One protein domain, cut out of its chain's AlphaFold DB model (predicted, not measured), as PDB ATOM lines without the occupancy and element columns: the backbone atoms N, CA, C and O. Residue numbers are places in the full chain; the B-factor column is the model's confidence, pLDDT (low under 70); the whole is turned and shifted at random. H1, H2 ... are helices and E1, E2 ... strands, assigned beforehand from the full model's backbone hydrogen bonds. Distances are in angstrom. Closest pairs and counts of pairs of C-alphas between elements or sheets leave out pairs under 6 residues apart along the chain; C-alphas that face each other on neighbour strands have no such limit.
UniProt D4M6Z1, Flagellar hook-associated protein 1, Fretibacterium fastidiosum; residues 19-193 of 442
ATOM      1  N   PRO A  19     142.981  67.209  35.619       44.22
ATOM      2  CA  PRO A  19     142.037  66.320  34.950       44.22
ATOM      3  C   PRO A  19     142.782  65.348  34.024       44.22
ATOM      4  O   PRO A  19     143.842  65.673  33.493       44.22
ATOM      5  N   THR A  20     142.194  64.176  33.760       50.66
ATOM      6  CA  THR A  20     142.708  63.167  32.806       50.66
ATOM      7  C   THR A  20     142.937  63.715  31.389       50.66
ATOM      8  O   THR A  20     143.639  63.087  30.600       50.66
ATOM      9  N   THR A  21     142.402  64.902  31.080       47.62
ATOM     10  CA  THR A  21     142.701  65.721  29.896       47.62
ATOM     11  C   THR A  21     142.629  67.215  30.245       47.62
ATOM     12  O   THR A  21     141.577  67.676  30.691       47.62
ATOM     13  N   GLY A  22     143.703  67.981  30.006       54.41
ATOM     14  CA  GLY A  22     143.767  69.442  30.206       54.41
ATOM     15  C   GLY A  22     144.917  69.906  31.114       54.41
ATOM     16  O   GLY A  22     145.642  69.090  31.676       54.41
ATOM     17  N   THR A  23     145.111  71.224  31.250       48.84
ATOM     18  CA  THR A  23     146.115  71.816  32.154       48.84
ATOM     19  C   THR A  23     145.756  71.558  33.618       48.84
ATOM     20  O   THR A  23     144.620  71.759  34.046       48.84
ATOM     21  N   ALA A  24     146.734  71.098  34.398       47.66
ATOM     22  CA  ALA A  24     146.524  70.646  35.765       47.66
ATOM     23  C   ALA A  24     146.229  71.804  36.732       47.66
ATOM     24  O   ALA A  24     147.138  72.494  37.181       47.66
ATOM     25  N   THR A  25     144.953  72.005  37.072       54.34
ATOM     26  CA  THR A  25     144.495  73.050  38.011       54.34
ATOM     27  C   THR A  25     144.057  72.516  39.377       54.34
ATOM     28  O   THR A  25     143.684  73.304  40.243       54.34
ATOM     29  N   GLN A  26     144.081  71.196  39.596       53.94
ATOM     30  CA  GLN A  26     143.574  70.566  40.821       53.94
ATOM     31  C   GLN A  26     144.511  69.462  41.321       53.94
ATOM     32  O   GLN A  26     145.035  68.682  40.529       53.94
ATOM     33  N   PHE A  27     144.702  69.405  42.639       62.12
ATOM     34  CA  PHE A  27     145.397  68.335  43.351       62.12
ATOM     35  C   PHE A  27     144.343  67.495  44.069       62.12
ATOM     36  O   PHE A  27     143.631  68.024  44.926       62.12
ATOM     37  N   TYR A  28     144.218  66.217  43.712       64.00
ATOM     38  CA  TYR A  28     143.368  65.284  44.449       64.00
ATOM     39  C   TYR A  28     144.199  64.141  45.021       64.00
ATOM     40  O   TYR A  28     145.148  63.667  44.392       64.00
ATOM     41  N   VAL A  29     143.829  63.723  46.231       66.00
ATOM     42  CA  VAL A  29     144.421  62.597  46.951       66.00
ATOM     43  C   VAL A  29     143.303  61.608  47.229       66.00
ATOM     44  O   VAL A  29     142.315  61.956  47.874       66.00
ATOM     45  N   GLU A  30     143.448  60.386  46.734       64.81
ATOM     46  CA  GLU A  30     142.492  59.304  46.963       64.81
ATOM     47  C   GLU A  30     143.155  58.163  47.733       64.81
ATOM     48  O   GLU A  30     144.322  57.856  47.495       64.81
ATOM     49  N   SER A  31     142.387  57.545  48.635       63.59
ATOM     50  CA  SER A  31     142.719  56.308  49.339       63.59
ATOM     51  C   SER A  31     141.986  55.148  48.660       63.59
ATOM     52  O   SER A  31     140.778  54.993  48.845       63.59
ATOM     53  N   LYS A  32     142.695  54.332  47.870       59.50
ATOM     54  CA  LYS A  32     142.138  53.159  47.165       59.50
ATOM     55  C   LYS A  32     141.541  52.126  48.115       59.50
ATOM     56  O   LYS A  32     140.622  51.411  47.740       59.50
ATOM     57  N   ASP A  33     142.033  52.094  49.350       60.53
ATOM     58  CA  ASP A  33     141.567  51.183  50.395       60.53
ATOM     59  C   ASP A  33     140.438  51.796  51.243       60.53
ATOM     60  O   ASP A  33     140.073  51.247  52.279       60.53
ATOM     61  N   HIS A  34     139.904  52.956  50.837       62.31
ATOM     62  CA  HIS A  34     138.855  53.706  51.540       62.31
ATOM     63  C   HIS A  34     139.172  54.039  53.009       62.31
ATOM     64  O   HIS A  34     138.263  54.273  53.802       62.31
ATOM     65  N   ARG A  35     140.461  54.088  53.361       64.38
ATOM     66  CA  ARG A  35     140.958  54.531  54.671       64.38
ATOM     67  C   ARG A  35     141.000  56.052  54.765       64.38
ATOM     68  O   ARG A  35     141.237  56.716  53.750       64.38
ATOM     69  N   LEU A  36     140.844  56.593  55.970       65.50
ATOM     70  CA  LEU A  36     141.031  58.007  56.271       65.50
ATOM     71  C   LEU A  36     142.438  58.458  55.863       65.50
ATOM     72  O   LEU A  36     143.460  57.850  56.200       65.50
ATOM     73  N   ILE A  37     142.478  59.565  55.125       68.19
ATOM     74  CA  ILE A  37     143.717  60.217  54.714       68.19
ATOM     75  C   ILE A  37     144.080  61.229  55.795       68.19
ATOM     76  O   ILE A  37     143.323  62.161  56.061       68.19
ATOM     77  N   SER A  38     145.253  61.049  56.394       68.69
ATOM     78  CA  SER A  38     145.859  62.045  57.272       68.69
ATOM     79  C   SER A  38     146.884  62.841  56.471       68.69
ATOM     80  O   SER A  38     147.740  62.252  55.809       68.69
ATOM     81  N   ILE A  39     146.765  64.168  56.500       69.25
ATOM     82  CA  ILE A  39     147.718  65.087  55.876       69.25
ATOM     83  C   ILE A  39     148.454  65.799  57.005       69.25
ATOM     84  O   ILE A  39     147.848  66.551  57.769       69.25
ATOM     85  N   SER A  40     149.758  65.561  57.084       66.56
ATOM     86  CA  SER A  40     150.654  66.236  58.017       66.56
ATOM     87  C   SER A  40     151.506  67.236  57.248       66.56
ATOM     88  O   SER A  40     152.184  66.878  56.288       66.56
ATOM     89  N   ASP A  41     151.425  68.500  57.654       68.38
ATOM     90  CA  ASP A  41     152.224  69.587  57.095       68.38
ATOM     91  C   ASP A  41     153.579  69.598  57.810       68.38
ATOM     92  O   ASP A  41     153.662  70.022  58.962       68.38
ATOM     93  N   VAL A  42     154.600  69.030  57.166       65.06
ATOM     94  CA  VAL A  42     155.950  68.895  57.741       65.06
ATOM     95  C   VAL A  42     156.676  70.241  57.737       65.06
ATOM     96  O   VAL A  42     157.329  70.591  58.713       65.06
ATOM     97  N   GLU A  43     156.511  71.021  56.666       64.88
ATOM     98  CA  GLU A  43     157.102  72.347  56.517       64.88
ATOM     99  C   GLU A  43     156.126  73.272  55.771       64.88
ATOM    100  O   GLU A  43     155.765  73.029  54.617       64.88
ATOM    101  N   GLY A  44     155.714  74.366  56.420       67.25
ATOM    102  CA  GLY A  44     154.901  75.410  55.800       67.25
ATOM    103  C   GLY A  44     153.562  75.680  56.487       67.25
ATOM    104  O   GLY A  44     153.442  75.729  57.707       67.25
ATOM    105  N   SER A  45     152.562  76.030  55.675       69.62
ATOM    106  CA  SER A  45     151.215  76.401  56.141       69.62
ATOM    107  C   SER A  45     150.120  75.888  55.205       69.62
ATOM    108  O   SER A  45     149.038  76.470  55.140       69.62
ATOM    109  N   LEU A  46     150.400  74.827  54.448       72.88
ATOM    110  CA  LEU A  46     149.479  74.227  53.490       72.88
ATOM    111  C   LEU A  46     148.185  73.780  54.177       72.88
ATOM    112  O   LEU A  46     147.108  74.180  53.740       72.88
ATOM    113  N   ALA A  47     148.277  73.053  55.296       72.94
ATOM    114  CA  ALA A  47     147.088  72.601  56.025       72.94
ATOM    115  C   ALA A  47     146.254  73.790  56.539       72.94
ATOM    116  O   ALA A  47     145.023  73.781  56.475       72.94
ATOM    117  N   LYS A  48     146.931  74.861  56.975       75.69
ATOM    118  CA  LYS A  48     146.306  76.121  57.403       75.69
ATOM    119  C   LYS A  48     145.626  76.862  56.258       75.69
ATOM    120  O   LYS A  48     144.506  77.331  56.428       75.69
ATOM    121  N   ARG A  49     146.267  76.940  55.091       76.50
ATOM    122  CA  ARG A  49     145.725  77.582  53.883       76.50
ATOM    123  C   ARG A  49     144.552  76.808  53.292       76.50
ATOM    124  O   ARG A  49     143.622  77.421  52.784       76.50
ATOM    125  N   MET A  50     144.584  75.483  53.389       72.62
ATOM    126  CA  MET A  50     143.504  74.601  52.949       72.62
ATOM    127  C   MET A  50     142.362  74.485  53.972       72.62
ATOM    128  O   MET A  50     141.355  73.849  53.681       72.62
ATOM    129  N   GLY A  51     142.495  75.080  55.165       73.56
ATOM    130  CA  GLY A  51     141.480  75.000  56.221       73.56
ATOM    131  C   GLY A  51     141.321  73.602  56.833       73.56
ATOM    132  O   GLY A  51     140.322  73.338  57.497       73.56
ATOM    133  N   ILE A  52     142.300  72.718  56.631       73.19
ATOM    134  CA  ILE A  52     142.306  71.316  57.083       73.19
ATOM    135  C   ILE A  52     143.252  71.098  58.272       73.19
ATOM    136  O   ILE A  52     143.778  70.005  58.461       73.19
ATOM    137  N   VAL A  53     143.513  72.144  59.063       69.75
ATOM    138  CA  VAL A  53     144.393  72.050  60.237       69.75
ATOM    139  C   VAL A  53     143.856  70.996  61.192       69.75
ATOM    140  O   VAL A  53     142.728  71.109  61.682       69.75
ATOM    141  N   ASN A  54     144.685  69.994  61.475       68.12
ATOM    142  CA  ASN A  54     144.375  69.001  62.484       68.12
ATOM    143  C   ASN A  54     144.319  69.683  63.861       68.12
ATOM    144  O   ASN A  54     145.274  70.335  64.275       68.12
ATOM    145  N   LYS A  55     143.180  69.558  64.547       67.50
ATOM    146  CA  LYS A  55     142.971  70.092  65.902       67.50
ATOM    147  C   LYS A  55     143.389  69.109  67.001       67.50
ATOM    148  O   LYS A  55     143.226  69.436  68.172       67.50
ATOM    149  N   ALA A  56     143.864  67.918  66.636       69.88
ATOM    150  CA  ALA A  56     144.345  66.926  67.586       69.88
ATOM    151  C   ALA A  56     145.571  67.436  68.359       69.88
ATOM    152  O   ALA A  56     146.359  68.241  67.856       69.88
ATOM    153  N   SER A  57     145.727  66.939  69.584       72.62
ATOM    154  CA  SER A  57     146.863  67.246  70.447       72.62
ATOM    155  C   SER A  57     148.173  66.783  69.807       72.62
ATOM    156  O   SER A  57     148.294  65.636  69.382       72.62
ATOM    157  N   VAL A  58     149.168  67.670  69.758       76.06
ATOM    158  CA  VAL A  58     150.523  67.349  69.292       76.06
ATOM    159  C   VAL A  58     151.435  67.211  70.501       76.06
ATOM    160  O   VAL A  58     151.448  68.075  71.378       76.06
ATOM    161  N   VAL A  59     152.208  66.127  70.534       76.50
ATOM    162  CA  VAL A  59     153.148  65.834  71.616       76.50
ATOM    163  C   VAL A  59     154.568  65.937  71.088       76.50
ATOM    164  O   VAL A  59     154.992  65.111  70.282       76.50
ATOM    165  N   THR A  60     155.309  66.934  71.561       80.31
ATOM    166  CA  THR A  60     156.730  67.084  71.232       80.31
ATOM    167  C   THR A  60     157.584  66.410  72.301       80.31
ATOM    168  O   THR A  60     157.422  66.674  73.500       80.31
ATOM    169  N   ILE A  61     158.485  65.536  71.855       81.81
ATOM    170  CA  ILE A  61     159.431  64.805  72.697       81.81
ATOM    171  C   ILE A  61     160.842  65.133  72.229       81.81
ATOM    172  O   ILE A  61     161.194  64.858  71.084       81.81
ATOM    173  N   ASP A  62     161.648  65.676  73.135       83.19
ATOM    174  CA  ASP A  62     163.052  65.964  72.868       83.19
ATOM    175  C   ASP A  62     163.888  64.704  73.117       83.19
ATOM    176  O   ASP A  62     163.931  64.182  74.239       83.19
ATOM    177  N   VAL A  63     164.530  64.206  72.059       84.00
ATOM    178  CA  VAL A  63     165.377  63.006  72.082       84.00
ATOM    179  C   VAL A  63     166.828  63.407  71.837       84.00
ATOM    180  O   VAL A  63     167.144  64.032  70.827       84.00
ATOM    181  N   GLU A  64     167.705  63.015  72.754       84.69
ATOM    182  CA  GLU A  64     169.150  63.232  72.702       84.69
ATOM    183  C   GLU A  64     169.883  61.930  72.343       84.69
ATOM    184  O   GLU A  64     169.368  60.832  72.548       84.69
ATOM    185  N   GLU A  65     171.114  62.017  71.825       81.62
ATOM    186  CA  GLU A  65     171.883  60.817  71.439       81.62
ATOM    187  C   GLU A  65     172.274  59.923  72.627       81.62
ATOM    188  O   GLU A  65     172.544  58.737  72.451       81.62
ATOM    189  N   THR A  66     172.296  60.478  73.839       84.69
ATOM    190  CA  THR A  66     172.566  59.762  75.093       84.69
ATOM    191  C   THR A  66     171.321  59.098  75.683       84.69
ATOM    192  O   THR A  66     171.440  58.335  76.646       84.69
ATOM    193  N   ASP A  67     170.131  59.363  75.133       85.25
ATOM    194  CA  ASP A  67     168.895  58.801  75.657       85.25
ATOM    195  C   ASP A  67     168.797  57.303  75.370       85.25
ATOM    196  O   ASP A  67     168.858  56.828  74.236       85.25
ATOM    197  N   THR A  68     168.548  56.542  76.429       87.38
ATOM    198  CA  THR A  68     168.198  55.125  76.313       87.38
ATOM    199  C   THR A  68     166.738  54.961  75.887       87.38
ATOM    200  O   THR A  68     165.905  55.835  76.136       87.38
ATOM    201  N   LEU A  69     166.370  53.794  75.344       86.00
ATOM    202  CA  LEU A  69     164.965  53.465  75.055       86.00
ATOM    203  C   LEU A  69     164.060  53.602  76.295       86.00
ATOM    204  O   LEU A  69     162.910  54.023  76.184       86.00
ATOM    205  N   THR A  70     164.591  53.303  77.485       85.38
ATOM    206  CA  THR A  70     163.906  53.536  78.764       85.38
ATOM    207  C   THR A  70     163.686  55.018  79.040       85.38
ATOM    208  O   THR A  70     162.581  55.391  79.424       85.38
ATOM    209  N   THR A  71     164.681  55.870  78.786       85.38
ATOM    210  CA  THR A  71     164.553  57.325  78.948       85.38
ATOM    211  C   THR A  71     163.520  57.895  77.976       85.38
ATOM    212  O   THR A  71     162.663  58.667  78.389       85.38
ATOM    213  N   ILE A  72     163.533  57.467  76.709       87.00
ATOM    214  CA  ILE A  72     162.575  57.925  75.688       87.00
ATOM    215  C   ILE A  72     161.147  57.502  76.048       87.00
ATOM    216  O   ILE A  72     160.236  58.329  76.021       87.00
ATOM    217  N   ARG A  73     160.946  56.241  76.457       87.94
ATOM    218  CA  ARG A  73     159.655  55.763  76.979       87.94
ATOM    219  C   ARG A  73     159.175  56.641  78.137       87.94
ATOM    220  O   ARG A  73     158.027  57.080  78.135       87.94
ATOM    221  N   ASN A  74     160.050  56.898  79.111       86.06
ATOM    222  CA  ASN A  74     159.723  57.717  80.274       86.06
ATOM    223  C   ASN A  74     159.340  59.145  79.846       86.06
ATOM    224  O   ASN A  74     158.302  59.637  80.272       86.06
ATOM    225  N   LYS A  75     160.097  59.770  78.933       85.56
ATOM    226  CA  LYS A  75     159.797  61.105  78.385       85.56
ATOM    227  C   LYS A  75     158.425  61.172  77.703       85.56
ATOM    228  O   LYS A  75     157.732  62.172  77.862       85.56
ATOM    229  N   ILE A  76     158.016  60.128  76.971       85.75
ATOM    230  CA  ILE A  76     156.681  60.048  76.347       85.75
ATOM    231  C   ILE A  76     155.592  59.970  77.422       85.75
ATOM    232  O   ILE A  76     154.661  60.776  77.424       85.75
ATOM    233  N   ASN A  77     155.728  59.038  78.367       85.69
ATOM    234  CA  ASN A  77     154.711  58.805  79.391       85.69
ATOM    235  C   ASN A  77     154.621  59.944  80.420       85.69
ATOM    236  O   ASN A  77     153.549  60.214  80.957       85.69
ATOM    237  N   GLU A  78     155.709  60.673  80.672       79.88
ATOM    238  CA  GLU A  78     155.700  61.873  81.514       79.88
ATOM    239  C   GLU A  78     154.795  62.977  80.961       79.88
ATOM    240  O   GLU A  78     154.327  63.822  81.723       79.88
ATOM    241  N   LYS A  79     154.466  62.964  79.664       78.06
ATOM    242  CA  LYS A  79     153.521  63.934  79.103       78.06
ATOM    243  C   LYS A  79     152.065  63.698  79.536       78.06
ATOM    244  O   LYS A  79     151.231  64.562  79.316       78.06
ATOM    245  N   TYR A  80     151.748  62.613  80.245       72.31
ATOM    246  CA  TYR A  80     150.468  62.483  80.963       72.31
ATOM    247  C   TYR A  80     150.388  63.363  82.235       72.31
ATOM    248  O   TYR A  80     149.392  63.341  82.967       72.31
ATOM    249  N   GLN A  81     151.430  64.134  82.564       66.75
ATOM    250  CA  GLN A  81     151.399  65.033  83.716       66.75
ATOM    251  C   GLN A  81     150.377  66.174  83.538       66.75
ATOM    252  O   GLN A  81     150.212  66.747  82.463       66.75
ATOM    253  N   ALA A  82     149.684  66.513  84.633       53.56
ATOM    254  CA  ALA A  82     148.530  67.423  84.673       53.56
ATOM    255  C   ALA A  82     148.820  68.855  84.181       53.56
ATOM    256  O   ALA A  82     147.888  69.609  83.913       53.56
ATOM    257  N   GLU A  83     150.093  69.219  84.030       51.31
ATOM    258  CA  GLU A  83     150.537  70.510  83.494       51.31
ATOM    259  C   GLU A  83     150.084  70.745  82.041       51.31
ATOM    260  O   GLU A  83     150.068  71.887  81.590       51.31
ATOM    261  N   LEU A  84     149.637  69.702  81.330       50.62
ATOM    262  CA  LEU A  84     149.163  69.793  79.943       50.62
ATOM    263  C   LEU A  84     147.641  69.973  79.787       50.62
ATOM    264  O   LEU A  84     147.160  70.068  78.662       50.62
ATOM    265  N   GLY A  85     146.866  70.038  80.880       55.72
ATOM    266  CA  GLY A  85     145.421  70.311  80.803       55.72
ATOM    267  C   GLY A  85     144.604  69.229  80.080       55.72
ATOM    268  O   GLY A  85     143.549  69.524  79.522       55.72
ATOM    269  N   ILE A  86     145.091  67.984  80.072       60.47
ATOM    270  CA  ILE A  86     144.474  66.872  79.340       60.47
ATOM    271  C   ILE A  86     143.170  66.461  80.034       60.47
ATOM    272  O   ILE A  86     143.171  65.982  81.167       60.47
ATOM    273  N   THR A  87     142.046  66.649  79.345       64.06
ATOM    274  CA  THR A  87     140.699  66.311  79.836       64.06
ATOM    275  C   THR A  87     140.239  64.908  79.429       64.06
ATOM    276  O   THR A  87     139.333  64.368  80.066       64.06
ATOM    277  N   ALA A  88     140.876  64.310  78.416       72.12
ATOM    278  CA  ALA A  88     140.585  62.983  77.869       72.12
ATOM    279  C   ALA A  88     141.888  62.163  77.734       72.12
ATOM    280  O   ALA A  88     142.458  62.081  76.645       72.12
ATOM    281  N   PRO A  89     142.428  61.603  78.831       71.56
ATOM    282  CA  PRO A  89     143.691  60.860  78.806       71.56
ATOM    283  C   PRO A  89     143.647  59.624  77.906       71.56
ATOM    284  O   PRO A  89     144.686  59.161  77.456       71.56
ATOM    285  N   GLU A  90     142.463  59.094  77.626       70.88
ATOM    286  CA  GLU A  90     142.288  57.972  76.715       70.88
ATOM    287  C   GLU A  90     142.648  58.316  75.252       70.88
ATOM    288  O   GLU A  90     143.048  57.436  74.499       70.88
ATOM    289  N   GLU A  91     142.577  59.590  74.856       73.56
ATOM    290  CA  GLU A  91     143.008  60.060  73.526       73.56
ATOM    291  C   GLU A  91     144.532  60.245  73.437       73.56
ATOM    292  O   GLU A  91     145.076  60.560  72.379       73.56
ATOM    293  N   TRP A  92     145.238  60.080  74.556       77.31
ATOM    294  CA  TRP A  92     146.680  60.245  74.617       77.31
ATOM    295  C   TRP A  92     147.413  58.946  74.273       77.31
ATOM    296  O   TRP A  92     146.855  57.848  74.298       77.31
ATOM    297  N   VAL A  93     148.695  59.088  73.942       83.25
ATOM    298  CA  VAL A  93     149.569  57.978  73.567       83.25
ATOM    299  C   VAL A  93     150.450  57.558  74.735       83.25
ATOM    300  O   VAL A  93     151.100  58.395  75.359       83.25
ATOM    301  N   HIS A  94     150.546  56.259  74.992       85.12
ATOM    302  CA  HIS A  94     151.524  55.720  75.931       85.12
ATOM    303  C   HIS A  94     152.600  54.930  75.191       85.12
ATOM    304  O   HIS A  94     152.377  54.356  74.121       85.12
ATOM    305  N   ALA A  95     153.787  54.899  75.785       88.12
ATOM    306  CA  ALA A  95     154.918  54.130  75.313       88.12
ATOM    307  C   ALA A  95     155.214  52.959  76.253       88.12
ATOM    308  O   ALA A  95     155.247  53.109  77.477       88.12
ATOM    309  N   SER A  96     155.510  51.797  75.680       87.06
ATOM    310  CA  SER A  96     155.994  50.631  76.422       87.06
ATOM    311  C   SER A  96     157.151  49.961  75.688       87.06
ATOM    312  O   SER A  96     157.265  50.052  74.464       87.06
ATOM    313  N   LEU A  97     158.025  49.301  76.447       87.00
ATOM    314  CA  LEU A  97     159.112  48.504  75.892       87.00
ATOM    315  C   LEU A  97     158.674  47.050  75.830       87.00
ATOM    316  O   LEU A  97     158.201  46.502  76.826       87.00
ATOM    317  N   LYS A  98     158.841  46.442  74.662       84.31
ATOM    318  CA  LYS A  98     158.572  45.024  74.445       84.31
ATOM    319  C   LYS A  98     159.843  44.327  74.000       84.31
ATOM    320  O   LYS A  98     160.705  44.937  73.371       84.31
ATOM    321  N   GLN A  99     159.938  43.056  74.357       84.56
ATOM    322  CA  GLN A  99     161.019  42.188  73.935       84.56
ATOM    323  C   GLN A  99     160.503  41.269  72.828       84.56
ATOM    324  O   GLN A  99     159.437  40.667  72.972       84.56
ATOM    325  N   ASP A 100     161.232  41.201  71.722       82.19
ATOM    326  CA  ASP A 100     160.953  40.275  70.628       82.19
ATOM    327  C   ASP A 100     161.513  38.874  70.943       82.19
ATOM    328  O   ASP A 100     162.318  38.688  71.860       82.19
ATOM    329  N   SER A 101     161.103  37.884  70.156       83.00
ATOM    330  CA  SER A 101     161.598  36.503  70.174       83.00
ATOM    331  C   SER A 101     163.127  36.398  70.086       83.00
ATOM    332  O   SER A 101     163.719  35.540  70.739       83.00
ATOM    333  N   ASP A 102     163.766  37.344  69.395       84.56
ATOM    334  CA  ASP A 102     165.224  37.466  69.272       84.56
ATOM    335  C   ASP A 102     165.889  38.166  70.475       84.56
ATOM    336  O   ASP A 102     167.024  38.632  70.388       84.56
ATOM    337  N   GLN A 103     165.177  38.311  71.599       82.94
ATOM    338  CA  GLN A 103     165.594  39.026  72.818       82.94
ATOM    339  C   GLN A 103     165.881  40.527  72.639       82.94
ATOM    340  O   GLN A 103     166.268  41.197  73.601       82.94
ATOM    341  N   SER A 104     165.654  41.069  71.443       83.69
ATOM    342  CA  SER A 104     165.822  42.486  71.132       83.69
ATOM    343  C   SER A 104     164.676  43.312  71.706       83.69
ATOM    344  O   SER A 104     163.518  42.896  71.679       83.69
ATOM    345  N   TRP A 105     164.995  44.495  72.225       83.56
ATOM    346  CA  TRP A 105     164.011  45.409  72.797       83.56
ATOM    347  C   TRP A 105     163.583  46.450  71.775       83.56
ATOM    348  O   TRP A 105     164.425  47.065  71.123       83.56
ATOM    349  N   TYR A 106     162.280  46.689  71.684       84.75
ATOM    350  CA  TYR A 106     161.713  47.711  70.818       84.75
ATOM    351  C   TYR A 106     160.697  48.575  71.563       84.75
ATOM    352  O   TYR A 106     160.022  48.144  72.506       84.75
ATOM    353  N   LEU A 107     160.616  49.833  71.136       86.62
ATOM    354  CA  LEU A 107     159.656  50.802  71.639       86.62
ATOM    355  C   LEU A 107     158.323  50.609  70.920       86.62
ATOM    356  O   LEU A 107     158.262  50.587  69.693       86.62
ATOM    357  N   THR A 108     157.245  50.509  71.685       86.75
ATOM    358  CA  THR A 108     155.881  50.532  71.154       86.75
ATOM    359  C   THR A 108     155.160  51.762  71.655       86.75
ATOM    360  O   THR A 108     155.288  52.113  72.824       86.75
ATOM    361  N   ILE A 109     154.413  52.401  70.762       87.69
ATOM    362  CA  ILE A 109     153.578  53.562  71.056       87.69
ATOM    363  C   ILE A 109     152.154  53.174  70.675       87.69
ATOM    364  O   ILE A 109     151.926  52.702  69.557       87.69
ATOM    365  N   ALA A 110     151.215  53.323  71.603       85.69
ATOM    366  CA  ALA A 110     149.835  52.896  71.421       85.69
ATOM    367  C   ALA A 110     148.851  53.944  71.949       85.69
ATOM    368  O   ALA A 110     149.166  54.700  72.867       85.69
ATOM    369  N   SER A 111     147.663  53.970  71.346       83.75
ATOM    370  CA  SER A 111     146.494  54.667  71.885       83.75
ATOM    371  C   SER A 111     145.703  53.691  72.751       83.75
ATOM    372  O   SER A 111     145.624  52.500  72.436       83.75
ATOM    373  N   ASP A 112     145.107  54.198  73.827       78.25
ATOM    374  CA  ASP A 112     144.221  53.428  74.703       78.25
ATOM    375  C   ASP A 112     142.772  53.358  74.173       78.25
ATOM    376  O   ASP A 112     141.924  52.684  74.764       78.25
ATOM    377  N   VAL A 113     142.466  54.035  73.054       76.88
ATOM    378  CA  VAL A 113     141.120  54.097  72.461       76.88
ATOM    379  C   VAL A 113     141.122  53.513  71.046       76.88
ATOM    380  O   VAL A 113     141.980  53.858  70.232       76.88
ATOM    381  N   PRO A 114     140.157  52.633  70.718       75.75
ATOM    382  CA  PRO A 114     139.994  52.131  69.358       75.75
ATOM    383  C   PRO A 114     139.409  53.198  68.419       75.75
ATOM    384  O   PRO A 114     138.819  54.182  68.859       75.75
ATOM    385  N   GLY A 115     139.529  52.960  67.115       75.56
ATOM    386  CA  GLY A 115     138.937  53.799  66.075       75.56
ATOM    387  C   GLY A 115     139.975  54.504  65.212       75.56
ATOM    388  O   GLY A 115     141.053  54.897  65.658       75.56
ATOM    389  N   GLU A 116     139.637  54.685  63.943       75.06
ATOM    390  CA  GLU A 116     140.526  55.239  62.925       75.06
ATOM    391  C   GLU A 116     140.880  56.712  63.204       75.06
ATOM    392  O   GLU A 116     141.960  57.181  62.846       75.06
ATOM    393  N   ALA A 117     140.009  57.430  63.922       74.25
ATOM    394  CA  ALA A 117     140.252  58.798  64.380       74.25
ATOM    395  C   ALA A 117     141.396  58.917  65.407       74.25
ATOM    396  O   ALA A 117     141.989  59.984  65.521       74.25
ATOM    397  N   GLN A 118     141.725  57.835  66.123       78.81
ATOM    398  CA  GLN A 118     142.788  57.797  67.140       78.81
ATOM    399  C   GLN A 118     144.139  57.353  66.559       78.81
ATOM    400  O   GLN A 118     145.057  56.951  67.277       78.81
ATOM    401  N   ARG A 119     144.276  57.393  65.228       79.88
ATOM    402  CA  ARG A 119     145.514  57.032  64.544       79.88
ATOM    403  C   ARG A 119     146.646  57.975  64.946       79.88
ATOM    404  O   ARG A 119     146.548  59.192  64.824       79.88
ATOM    405  N   ILE A 120     147.764  57.375  65.333       82.00
ATOM    406  CA  ILE A 120     148.973  58.093  65.720       82.00
ATOM    407  C   ILE A 120     149.811  58.354  64.471       82.00
ATOM    408  O   ILE A 120     150.167  57.421  63.744       82.00
ATOM    409  N   THR A 121     150.150  59.620  64.243       80.19
ATOM    410  CA  THR A 121     151.159  60.006  63.257       80.19
ATOM    411  C   THR A 121     152.443  60.362  63.987       80.19
ATOM    412  O   THR A 121     152.452  61.243  64.844       80.19
ATOM    413  N   LEU A 122     153.529  59.682  63.631       82.69
ATOM    414  CA  LEU A 122     154.869  60.013  64.097       82.69
ATOM    415  C   LEU A 122     155.520  60.940  63.076       82.69
ATOM    416  O   LEU A 122     155.434  60.687  61.876       82.69
ATOM    417  N   MET A 123     156.147  62.003  63.561       78.25
ATOM    418  CA  MET A 123     156.874  62.966  62.739       78.25
ATOM    419  C   MET A 123     158.298  63.087  63.276       78.25
ATOM    420  O   MET A 123     158.513  62.951  64.483       78.25
ATOM    421  N   GLY A 124     159.260  63.289  62.376       78.25
ATOM    422  CA  GLY A 124     160.633  63.618  62.728       78.25
ATOM    423  C   GLY A 124     160.781  65.001  63.374       78.25
ATOM    424  O   GLY A 124     159.822  65.596  63.866       78.25
ATOM    425  N   GLY A 125     162.012  65.517  63.380       74.38
ATOM    426  CA  GLY A 125     162.297  66.856  63.910       74.38
ATOM    427  C   GLY A 125     161.542  67.965  63.163       74.38
ATOM    428  O   GLY A 125     161.031  67.743  62.068       74.38
ATOM    429  N   ALA A 126     161.519  69.178  63.728       69.19
ATOM    430  CA  ALA A 126     160.872  70.352  63.117       69.19
ATOM    431  C   ALA A 126     161.379  70.672  61.696       69.19
ATOM    432  O   ALA A 126     160.666  71.291  60.914       69.19
ATOM    433  N   ASP A 127     162.577  70.193  61.356       70.12
ATOM    434  CA  ASP A 127     163.200  70.314  60.034       70.12
ATOM    435  C   ASP A 127     162.712  69.239  59.034       70.12
ATOM    436  O   ASP A 127     163.296  69.062  57.967       70.12
ATOM    437  N   GLY A 128     161.705  68.437  59.402       69.12
ATOM    438  CA  GLY A 128     161.204  67.311  58.607       69.12
ATOM    439  C   GLY A 128     162.146  66.108  58.542       69.12
ATOM    440  O   GLY A 128     162.007  65.242  57.680       69.12
ATOM    441  N   ASN A 129     163.132  66.054  59.437       80.19
ATOM    442  CA  ASN A 129     164.144  65.012  59.444       80.19
ATOM    443  C   ASN A 129     163.693  63.775  60.244       80.19
ATOM    444  O   ASN A 129     163.676  63.793  61.477       80.19
ATOM    445  N   ASP A 130     163.420  62.673  59.542       80.44
ATOM    446  CA  ASP A 130     162.952  61.410  60.132       80.44
ATOM    447  C   ASP A 130     164.077  60.477  60.629       80.44
ATOM    448  O   ASP A 130     163.827  59.330  61.004       80.44
ATOM    449  N   GLN A 131     165.336  60.931  60.674       82.81
ATOM    450  CA  GLN A 131     166.472  60.108  61.127       82.81
ATOM    451  C   GLN A 131     166.289  59.560  62.548       82.81
ATOM    452  O   GLN A 131     166.684  58.427  62.825       82.81
ATOM    453  N   VAL A 132     165.651  60.321  63.442       83.00
ATOM    454  CA  VAL A 132     165.326  59.852  64.798       83.00
ATOM    455  C   VAL A 132     164.350  58.674  64.738       83.00
ATOM    456  O   VAL A 132     164.589  57.649  65.370       83.00
ATOM    457  N   LEU A 133     163.304  58.761  63.909       84.12
ATOM    458  CA  LEU A 133     162.345  57.668  63.725       84.12
ATOM    459  C   LEU A 133     163.010  56.417  63.129       84.12
ATOM    460  O   LEU A 133     162.687  55.304  63.549       84.12
ATOM    461  N   ARG A 134     163.981  56.582  62.213       83.25
ATOM    462  CA  ARG A 134     164.791  55.468  61.673       83.25
ATOM    463  C   ARG A 134     165.612  54.791  62.760       83.25
ATOM    464  O   ARG A 134     165.573  53.571  62.881       83.25
ATOM    465  N   ARG A 135     166.335  55.579  63.562       82.12
ATOM    466  CA  ARG A 135     167.186  55.068  64.650       82.12
ATOM    467  C   ARG A 135     166.375  54.330  65.716       82.12
ATOM    468  O   ARG A 135     166.866  53.360  66.277       82.12
ATOM    469  N   LEU A 136     165.134  54.754  65.954       80.69
ATOM    470  CA  LEU A 136     164.219  54.104  66.896       80.69
ATOM    471  C   LEU A 136     163.478  52.889  66.311       80.69
ATOM    472  O   LEU A 136     162.671  52.285  67.013       80.69
ATOM    473  N   GLY A 137     163.719  52.530  65.044       79.69
ATOM    474  CA  GLY A 137     163.033  51.411  64.387       79.69
ATOM    475  C   GLY A 137     161.535  51.648  64.168       79.69
ATOM    476  O   GLY A 137     160.787  50.708  63.919       79.69
ATOM    477  N   LEU A 138     161.081  52.903  64.245       82.81
ATOM    478  CA  LEU A 138     159.676  53.284  64.070       82.81
ATOM    479  C   LEU A 138     159.295  53.441  62.592       82.81
ATOM    480  O   LEU A 138     158.147  53.754  62.275       82.81
ATOM    481  N   MET A 139     160.241  53.197  61.681       82.31
ATOM    482  CA  MET A 139     160.023  53.150  60.240       82.31
ATOM    483  C   MET A 139     160.508  51.828  59.658       82.31
ATOM    484  O   MET A 139     161.530  51.279  60.062       82.31
ATOM    485  N   ARG A 140     159.765  51.330  58.674       81.25
ATOM    486  CA  ARG A 140     160.050  50.119  57.909       81.25
ATOM    487  C   ARG A 140     160.128  50.463  56.427       81.25
ATOM    488  O   ARG A 140     159.391  51.314  55.936       81.25
ATOM    489  N   LEU A 141     160.979  49.742  55.709       79.56
ATOM    490  CA  LEU A 141     161.009  49.763  54.252       79.56
ATOM    491  C   LEU A 141     159.930  48.827  53.696       79.56
ATOM    492  O   LEU A 141     159.944  47.623  53.949       79.56
ATOM    493  N   GLU A 142     158.992  49.382  52.938       77.06
ATOM    494  CA  GLU A 142     157.976  48.650  52.187       77.06
ATOM    495  C   GLU A 142     158.347  48.645  50.703       77.06
ATOM    496  O   GLU A 142     158.647  49.691  50.126       77.06
ATOM    497  N   GLN A 143     158.353  47.473  50.066       80.06
ATOM    498  CA  GLN A 143     158.624  47.373  48.633       80.06
ATOM    499  C   GLN A 143     157.396  47.842  47.844       80.06
ATOM    500  O   GLN A 143     156.334  47.235  47.933       80.06
ATOM    501  N   ILE A 144     157.550  48.901  47.049       72.94
ATOM    502  CA  ILE A 144     156.464  49.516  46.267       72.94
ATOM    503  C   ILE A 144     156.455  49.092  44.794       72.94
ATOM    504  O   ILE A 144     155.506  49.390  44.074       72.94
ATOM    505  N   GLY A 145     157.496  48.399  44.330       73.69
ATOM    506  CA  GLY A 145     157.558  47.886  42.965       73.69
ATOM    507  C   GLY A 145     158.976  47.553  42.525       73.69
ATOM    508  O   GLY A 145     159.853  47.297  43.353       73.69
ATOM    509  N   THR A 146     159.189  47.564  41.213       77.50
ATOM    510  CA  THR A 146     160.507  47.459  40.581       77.50
ATOM    511  C   THR A 146     160.728  48.635  39.637       77.50
ATOM    512  O   THR A 146     159.761  49.226  39.156       77.50
ATOM    513  N   VAL A 147     161.989  48.996  39.386       72.75
ATOM    514  CA  VAL A 147     162.361  50.162  38.556       72.75
ATOM    515  C   VAL A 147     161.748  50.083  37.151       72.75
ATOM    516  O   VAL A 147     161.367  51.101  36.576       72.75
ATOM    517  N   SER A 148     161.605  48.874  36.599       68.31
ATOM    518  CA  SER A 148     160.888  48.619  35.349       68.31
ATOM    519  C   SER A 148     160.349  47.180  35.312       68.31
ATOM    520  O   SER A 148     160.674  46.359  36.169       68.31
ATOM    521  N   ALA A 149     159.534  46.840  34.310       67.88
ATOM    522  CA  ALA A 149     159.099  45.457  34.070       67.88
ATOM    523  C   ALA A 149     160.272  44.533  33.674       67.88
ATOM    524  O   ALA A 149     160.224  43.327  33.914       67.88
ATOM    525  N   THR A 150     161.331  45.108  33.090       73.94
ATOM    526  CA  THR A 150     162.545  44.392  32.657       73.94
ATOM    527  C   THR A 150     163.650  44.436  33.717       73.94
ATOM    528  O   THR A 150     164.365  43.454  33.899       73.94
ATOM    529  N   ASP A 151     163.762  45.552  34.444       72.38
ATOM    530  CA  ASP A 151     164.697  45.726  35.558       72.38
ATOM    531  C   ASP A 151     163.971  45.493  36.888       72.38
ATOM    532  O   ASP A 151     163.269  46.365  37.410       72.38
ATOM    533  N   LYS A 152     164.146  44.280  37.421       78.00
ATOM    534  CA  LYS A 152     163.507  43.805  38.655       78.00
ATOM    535  C   LYS A 152     164.132  44.377  39.933       78.00
ATOM    536  O   LYS A 152     163.835  43.868  41.014       78.00
ATOM    537  N   THR A 153     164.982  45.398  39.841       82.00
ATOM    538  CA  THR A 153     165.536  46.063  41.023       82.00
ATOM    539  C   THR A 153     164.392  46.596  41.895       82.00
ATOM    540  O   THR A 153     163.577  47.382  41.402       82.00
ATOM    541  N   PRO A 154     164.274  46.150  43.160       76.75
ATOM    542  CA  PRO A 154     163.168  46.524  44.027       76.75
ATOM    543  C   PRO A 154     163.269  47.994  44.441       76.75
ATOM    544  O   PRO A 154     164.320  48.470  44.865       76.75
ATOM    545  N   VAL A 155     162.150  48.707  44.333       76.56
ATOM    546  CA  VAL A 155     162.005  50.082  44.820       76.56
ATOM    547  C   VAL A 155     161.284  50.030  46.157       76.56
ATOM    548  O   VAL A 155     160.215  49.423  46.265       76.56
ATOM    549  N   TYR A 156     161.855  50.681  47.167       76.12
ATOM    550  CA  TYR A 156     161.305  50.732  48.518       76.12
ATOM    551  C   TYR A 156     160.820  52.139  48.868       76.12
ATOM    552  O   TYR A 156     161.352  53.138  48.386       76.12
ATOM    553  N   ARG A 157     159.816  52.204  49.738       75.31
ATOM    554  CA  ARG A 157     159.331  53.413  50.399       75.31
ATOM    555  C   ARG A 157     159.441  53.222  51.904       75.31
ATOM    556  O   ARG A 157     159.161  52.141  52.411       75.31
ATOM    557  N   GLU A 158     159.804  54.277  52.615       69.44
ATOM    558  CA  GLU A 158     159.731  54.286  54.075       69.44
ATOM    559  C   GLU A 158     158.299  54.533  54.545       69.44
ATOM    560  O   GLU A 158     157.617  55.445  54.074       69.44
ATOM    561  N   VAL A 159     157.838  53.693  55.466       70.88
ATOM    562  CA  VAL A 159     156.498  53.756  56.054       70.88
ATOM    563  C   VAL A 159     156.617  53.526  57.556       70.88
ATOM    564  O   VAL A 159     157.474  52.766  58.003       70.88
ATOM    565  N   ALA A 160     155.755  54.159  58.354       72.75
ATOM    566  CA  ALA A 160     155.710  53.927  59.795       72.75
ATOM    567  C   ALA A 160     155.553  52.425  60.116       72.75
ATOM    568  O   ALA A 160     154.749  51.717  59.500       72.75
ATOM    569  N   ALA A 161     156.322  51.939  61.090       73.50
ATOM    570  CA  ALA A 161     156.281  50.559  61.555       73.50
ATOM    571  C   ALA A 161     155.024  50.338  62.415       73.50
ATOM    572  O   ALA A 161     155.026  50.521  63.630       73.50
ATOM    573  N   ILE A 162     153.919  49.974  61.763       72.06
ATOM    574  CA  ILE A 162     152.626  49.740  62.414       72.06
ATOM    575  C   ILE A 162     152.515  48.261  62.796       72.06
ATOM    576  O   ILE A 162     152.498  47.394  61.923       72.06
ATOM    577  N   SER A 163     152.403  47.976  64.096       72.94
ATOM    578  CA  SER A 163     152.145  46.619  64.604       72.94
ATOM    579  C   SER A 163     150.658  46.250  64.538       72.94
ATOM    580  O   SER A 163     150.312  45.128  64.176       72.94
ATOM    581  N   THR A 164     149.779  47.205  64.842       76.62
ATOM    582  CA  THR A 164     148.320  47.035  64.844       76.62
ATOM    583  C   THR A 164     147.665  48.237  64.180       76.62
ATOM    584  O   THR A 164     147.981  49.378  64.518       76.62
ATOM    585  N   VAL A 165     146.764  47.992  63.231       74.69
ATOM    586  CA  VAL A 165     146.053  49.058  62.518       74.69
ATOM    587  C   VAL A 165     144.846  49.502  63.343       74.69
ATOM    588  O   VAL A 165     144.101  48.664  63.846       74.69
ATOM    589  N   ALA A 166     144.663  50.816  63.481       74.38
ATOM    590  CA  ALA A 166     143.447  51.388  64.041       74.38
ATOM    591  C   ALA A 166     142.338  51.337  62.983       74.38
ATOM    592  O   ALA A 166     142.499  51.896  61.898       74.38
ATOM    593  N   GLU A 167     141.238  50.659  63.291       73.38
ATOM    594  CA  GLU A 167     140.093  50.515  62.394       73.38
ATOM    595  C   GLU A 167     138.802  50.810  63.160       73.38
ATOM    596  O   GLU A 167     138.670  50.478  64.341       73.38
ATOM    597  N   ASP A 168     137.853  51.445  62.476       77.06
ATOM    598  CA  ASP A 168     136.495  51.619  62.979       77.06
ATOM    599  C   ASP A 168     135.739  50.286  62.925       77.06
ATOM    600  O   ASP A 168     135.876  49.486  61.993       77.06
ATOM    601  N   ALA A 169     134.869  50.060  63.904       72.50
ATOM    602  CA  ALA A 169     134.028  48.880  63.932       72.50
ATOM    603  C   ALA A 169     132.985  48.956  62.809       72.50
ATOM    604  O   ALA A 169     132.166  49.878  62.758       72.50
ATOM    605  N   SER A 170     132.983  47.966  61.914       76.00
ATOM    606  CA  SER A 170     131.967  47.850  60.870       76.00
ATOM    607  C   SER A 170     130.919  46.806  61.233       76.00
ATOM    608  O   SER A 170     131.229  45.640  61.466       76.00
ATOM    609  N   PHE A 171     129.657  47.224  61.238       72.25
ATOM    610  CA  PHE A 171     128.514  46.361  61.507       72.25
ATOM    611  C   PHE A 171     127.627  46.285  60.271       72.25
ATOM    612  O   PHE A 171     127.392  47.293  59.606       72.25
ATOM    613  N   THR A 172     127.068  45.115  59.987       65.62
ATOM    614  CA  THR A 172     126.001  44.970  58.993       65.62
ATOM    615  C   THR A 172     124.711  44.602  59.699       65.62
ATOM    616  O   THR A 172     124.634  43.554  60.338       65.62
ATOM    617  N   PHE A 173     123.691  45.441  59.564       56.00
ATOM    618  CA  PHE A 173     122.362  45.180  60.102       56.00
ATOM    619  C   PHE A 173     121.334  45.335  58.984       56.00
ATOM    620  O   PHE A 173     121.284  46.373  58.329       56.00
ATOM    621  N   ASN A 174     120.546  44.286  58.726       63.56
ATOM    622  CA  ASN A 174     119.559  44.235  57.638       63.56
ATOM    623  C   ASN A 174     120.127  44.615  56.253       63.56
ATOM    624  O   ASN A 174     119.502  45.352  55.497       63.56
ATOM    625  N   GLY A 175     121.338  44.148  55.928       63.44
ATOM    626  CA  GLY A 175     122.003  44.448  54.651       63.44
ATOM    627  C   GLY A 175     122.566  45.870  54.533       63.44
ATOM    628  O   GLY A 175     123.169  46.204  53.518       63.44
ATOM    629  N   VAL A 176     122.415  46.700  55.569       64.62
ATOM    630  CA  VAL A 176     122.962  48.057  55.643       64.62
ATOM    631  C   VAL A 176     124.245  48.047  56.472       64.62
ATOM    632  O   VAL A 176     124.274  47.484  57.569       64.62
ATOM    633  N   ARG A 177     125.305  48.683  55.960       68.12
ATOM    634  CA  ARG A 177     126.589  48.810  56.661       68.12
ATOM    635  C   ARG A 177     126.600  50.054  57.547       68.12
ATOM    636  O   ARG A 177     126.195  51.136  57.131       68.12
ATOM    637  N   TYR A 178     127.105  49.897  58.756       71.94
ATOM    638  CA  TYR A 178     127.334  50.952  59.728       71.94
ATOM    639  C   TYR A 178     128.817  50.945  60.113       71.94
ATOM    640  O   TYR A 178     129.434  49.881  60.156       71.94
ATOM    641  N   LEU A 179     129.381  52.122  60.367       74.75
ATOM    642  CA  LEU A 179     130.699  52.300  60.976       74.75
ATOM    643  C   LEU A 179     130.532  52.985  62.315       74.75
ATOM    644  O   LEU A 179     129.759  53.932  62.421       74.75
ATOM    645  N   SER A 180     131.282  52.550  63.309       73.88
ATOM    646  CA  SER A 180     131.420  53.275  64.559       73.88
ATOM    647  C   SER A 180     132.890  53.403  64.909       73.88
ATOM    648  O   SER A 180     133.649  52.449  64.769       73.88
ATOM    649  N   SER A 181     133.263  54.578  65.406       72.94
ATOM    650  CA  SER A 181     134.580  54.826  65.987       72.94
ATOM    651  C   SER A 181     134.811  54.049  67.285       72.94
ATOM    652  O   SER A 181     135.940  53.947  67.740       72.94
ATOM    653  N   ASP A 182     133.755  53.500  67.891       68.19
ATOM    654  CA  ASP A 182     133.829  52.599  69.040       68.19
ATOM    655  C   ASP A 182     133.205  51.245  68.664       68.19
ATOM    656  O   ASP A 182     132.453  51.107  67.703       68.19
ATOM    657  N   ASN A 183     133.424  50.217  69.471       68.38
ATOM    658  CA  ASN A 183     132.786  48.910  69.324       68.38
ATOM    659  C   ASN A 183     131.295  48.931  69.750       68.38
ATOM    660  O   ASN A 183     130.780  47.960  70.314       68.38
ATOM    661  N   ARG A 184     130.579  50.045  69.519       66.75
ATOM    662  CA  ARG A 184     129.196  50.295  69.954       66.75
ATOM    663  C   ARG A 184     128.291  50.662  68.783       66.75
ATOM    664  O   ARG A 184     128.455  51.689  68.139       66.75
ATOM    665  N   PHE A 185     127.199  49.916  68.621       67.12
ATOM    666  CA  PHE A 185     126.195  50.244  67.602       67.12
ATOM    667  C   PHE A 185     125.486  51.592  67.844       67.12
ATOM    668  O   PHE A 185     125.059  52.246  66.901       67.12
ATOM    669  N   LYS A 186     125.381  52.045  69.103       68.38
ATOM    670  CA  LYS A 186     124.736  53.324  69.464       68.38
ATOM    671  C   LYS A 186     125.391  54.535  68.789       68.38
ATOM    672  O   LYS A 186     124.704  55.502  68.477       68.38
ATOM    673  N   GLU A 187     126.702  54.476  68.595       67.44
ATOM    674  CA  GLU A 187     127.499  55.535  67.969       67.44
ATOM    675  C   GLU A 187     127.788  55.210  66.500       67.44
ATOM    676  O   GLU A 187     128.608  55.862  65.857       67.44
ATOM    677  N   ALA A 188     127.134  54.181  65.954       70.31
ATOM    678  CA  ALA A 188     127.368  53.755  64.595       70.31
ATOM    679  C   ALA A 188     126.640  54.667  63.609       70.31
ATOM    680  O   ALA A 188     125.416  54.821  63.614       70.31
ATOM    681  N   ARG A 189     127.417  55.257  62.711       72.69
ATOM    682  CA  ARG A 189     126.936  56.000  61.564       72.69
ATOM    683  C   ARG A 189     126.673  55.036  60.417       72.69
ATOM    684  O   ARG A 189     127.520  54.234  60.037       72.69
ATOM    685  N   ARG A 190     125.491  55.151  59.819       71.00
ATOM    686  CA  ARG A 190     125.157  54.438  58.585       71.00
ATOM    687  C   ARG A 190     126.095  54.869  57.458       71.00
ATOM    688  O   ARG A 190     126.241  56.066  57.212       71.00
ATOM    689  N   ILE A 191     126.672  53.905  56.750       68.62
ATOM    690  CA  ILE A 191     127.374  54.163  55.497       68.62
ATOM    691  C   ILE A 191     126.373  53.974  54.356       68.62
ATOM    692  O   ILE A 191     125.756  52.908  54.271       68.62
ATOM    693  N   PRO A 192     126.209  54.966  53.471       61.91
ATOM    694  CA  PRO A 192     125.467  54.754  52.238       61.91
ATOM    695  C   PRO A 192     126.169  53.689  51.385       61.91
ATOM    696  O   PRO A 192     127.397  53.672  51.284       61.91
ATOM    697  N   ALA A 193     125.401  52.786  50.778       58.91
ATOM    698  CA  ALA A 193     125.966  51.769  49.898       58.91
ATOM    699  C   ALA A 193     126.717  52.439  48.732       58.91
ATOM    700  O   ALA A 193     126.140  53.206  47.959       58.91
TER     701      ALA A 193
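AT A GLANCE: This is residues 19 to 193 of the 442 residues of the protein "Flagellar hook-associated protein 1" of Fretibacterium fastidiosum (UniProt D4M6Z1). With little regular structure, three separate two-stranded hairpins are strung on loops: E2 and E3 with helix H2 packed on them, E4 and E5, and E6 and E7. Residues 20 to 26 stick out. The printed part has 175 residues, 65 in named elements, ordered E1 H1 H2 E2 E3 H3 E4 E5 E6 E7; the class is mixed, each sheet antiparallel. It is loose, radius of gyration of the C-alphas 19.8 A, spans 54 by 53 by 41 A.

IN THESE COORDINATES: E2, residues 93 to 99, begins at C-alpha 93 (149.569, 57.978, 73.567) and spans 19.5 A; E3, 105 to 111, spans 19.8 A; H2, 69 to 80, 18.1 A; E4, 139 to 146, 20.5 A; E5, 154 to 160, 18.9 A. Shorter are E1, 27 to 31, H1, 46 to 49, H3, 131 to 135, E6, 169 to 173, and E7, 176 to 180, ending at C-alpha 180 (131.420, 53.275, 64.559).

HOW THE PARTS SIT: Within hydrogen-bond range are N 94 and O 110 of E2 and E3, 3.0 A, N 140 and O 159 of E4 and E5, 2.8 A, and N 171 and O 178 of E6 and E7, 2.9 A. The closest C-alphas of H2 and E2, Arg 73 and Ala 95, are 5.3 A apart. E2 and E4 are apart, as are E4 and E6. E1 pairs with no named strand. Of O i to N i+4 pairs, H2 has 6 of 8 within range.

THE WHOLE: The farthest C-alphas, Ala 82 and Thr 150, are 58.6 A apart. The printed part has no cut. The links E1 to H1, H1 to H2, H2 to E2 and E3 to H3 are long. In this model 58 residues are under pLDDT 70, among them 19 to 45.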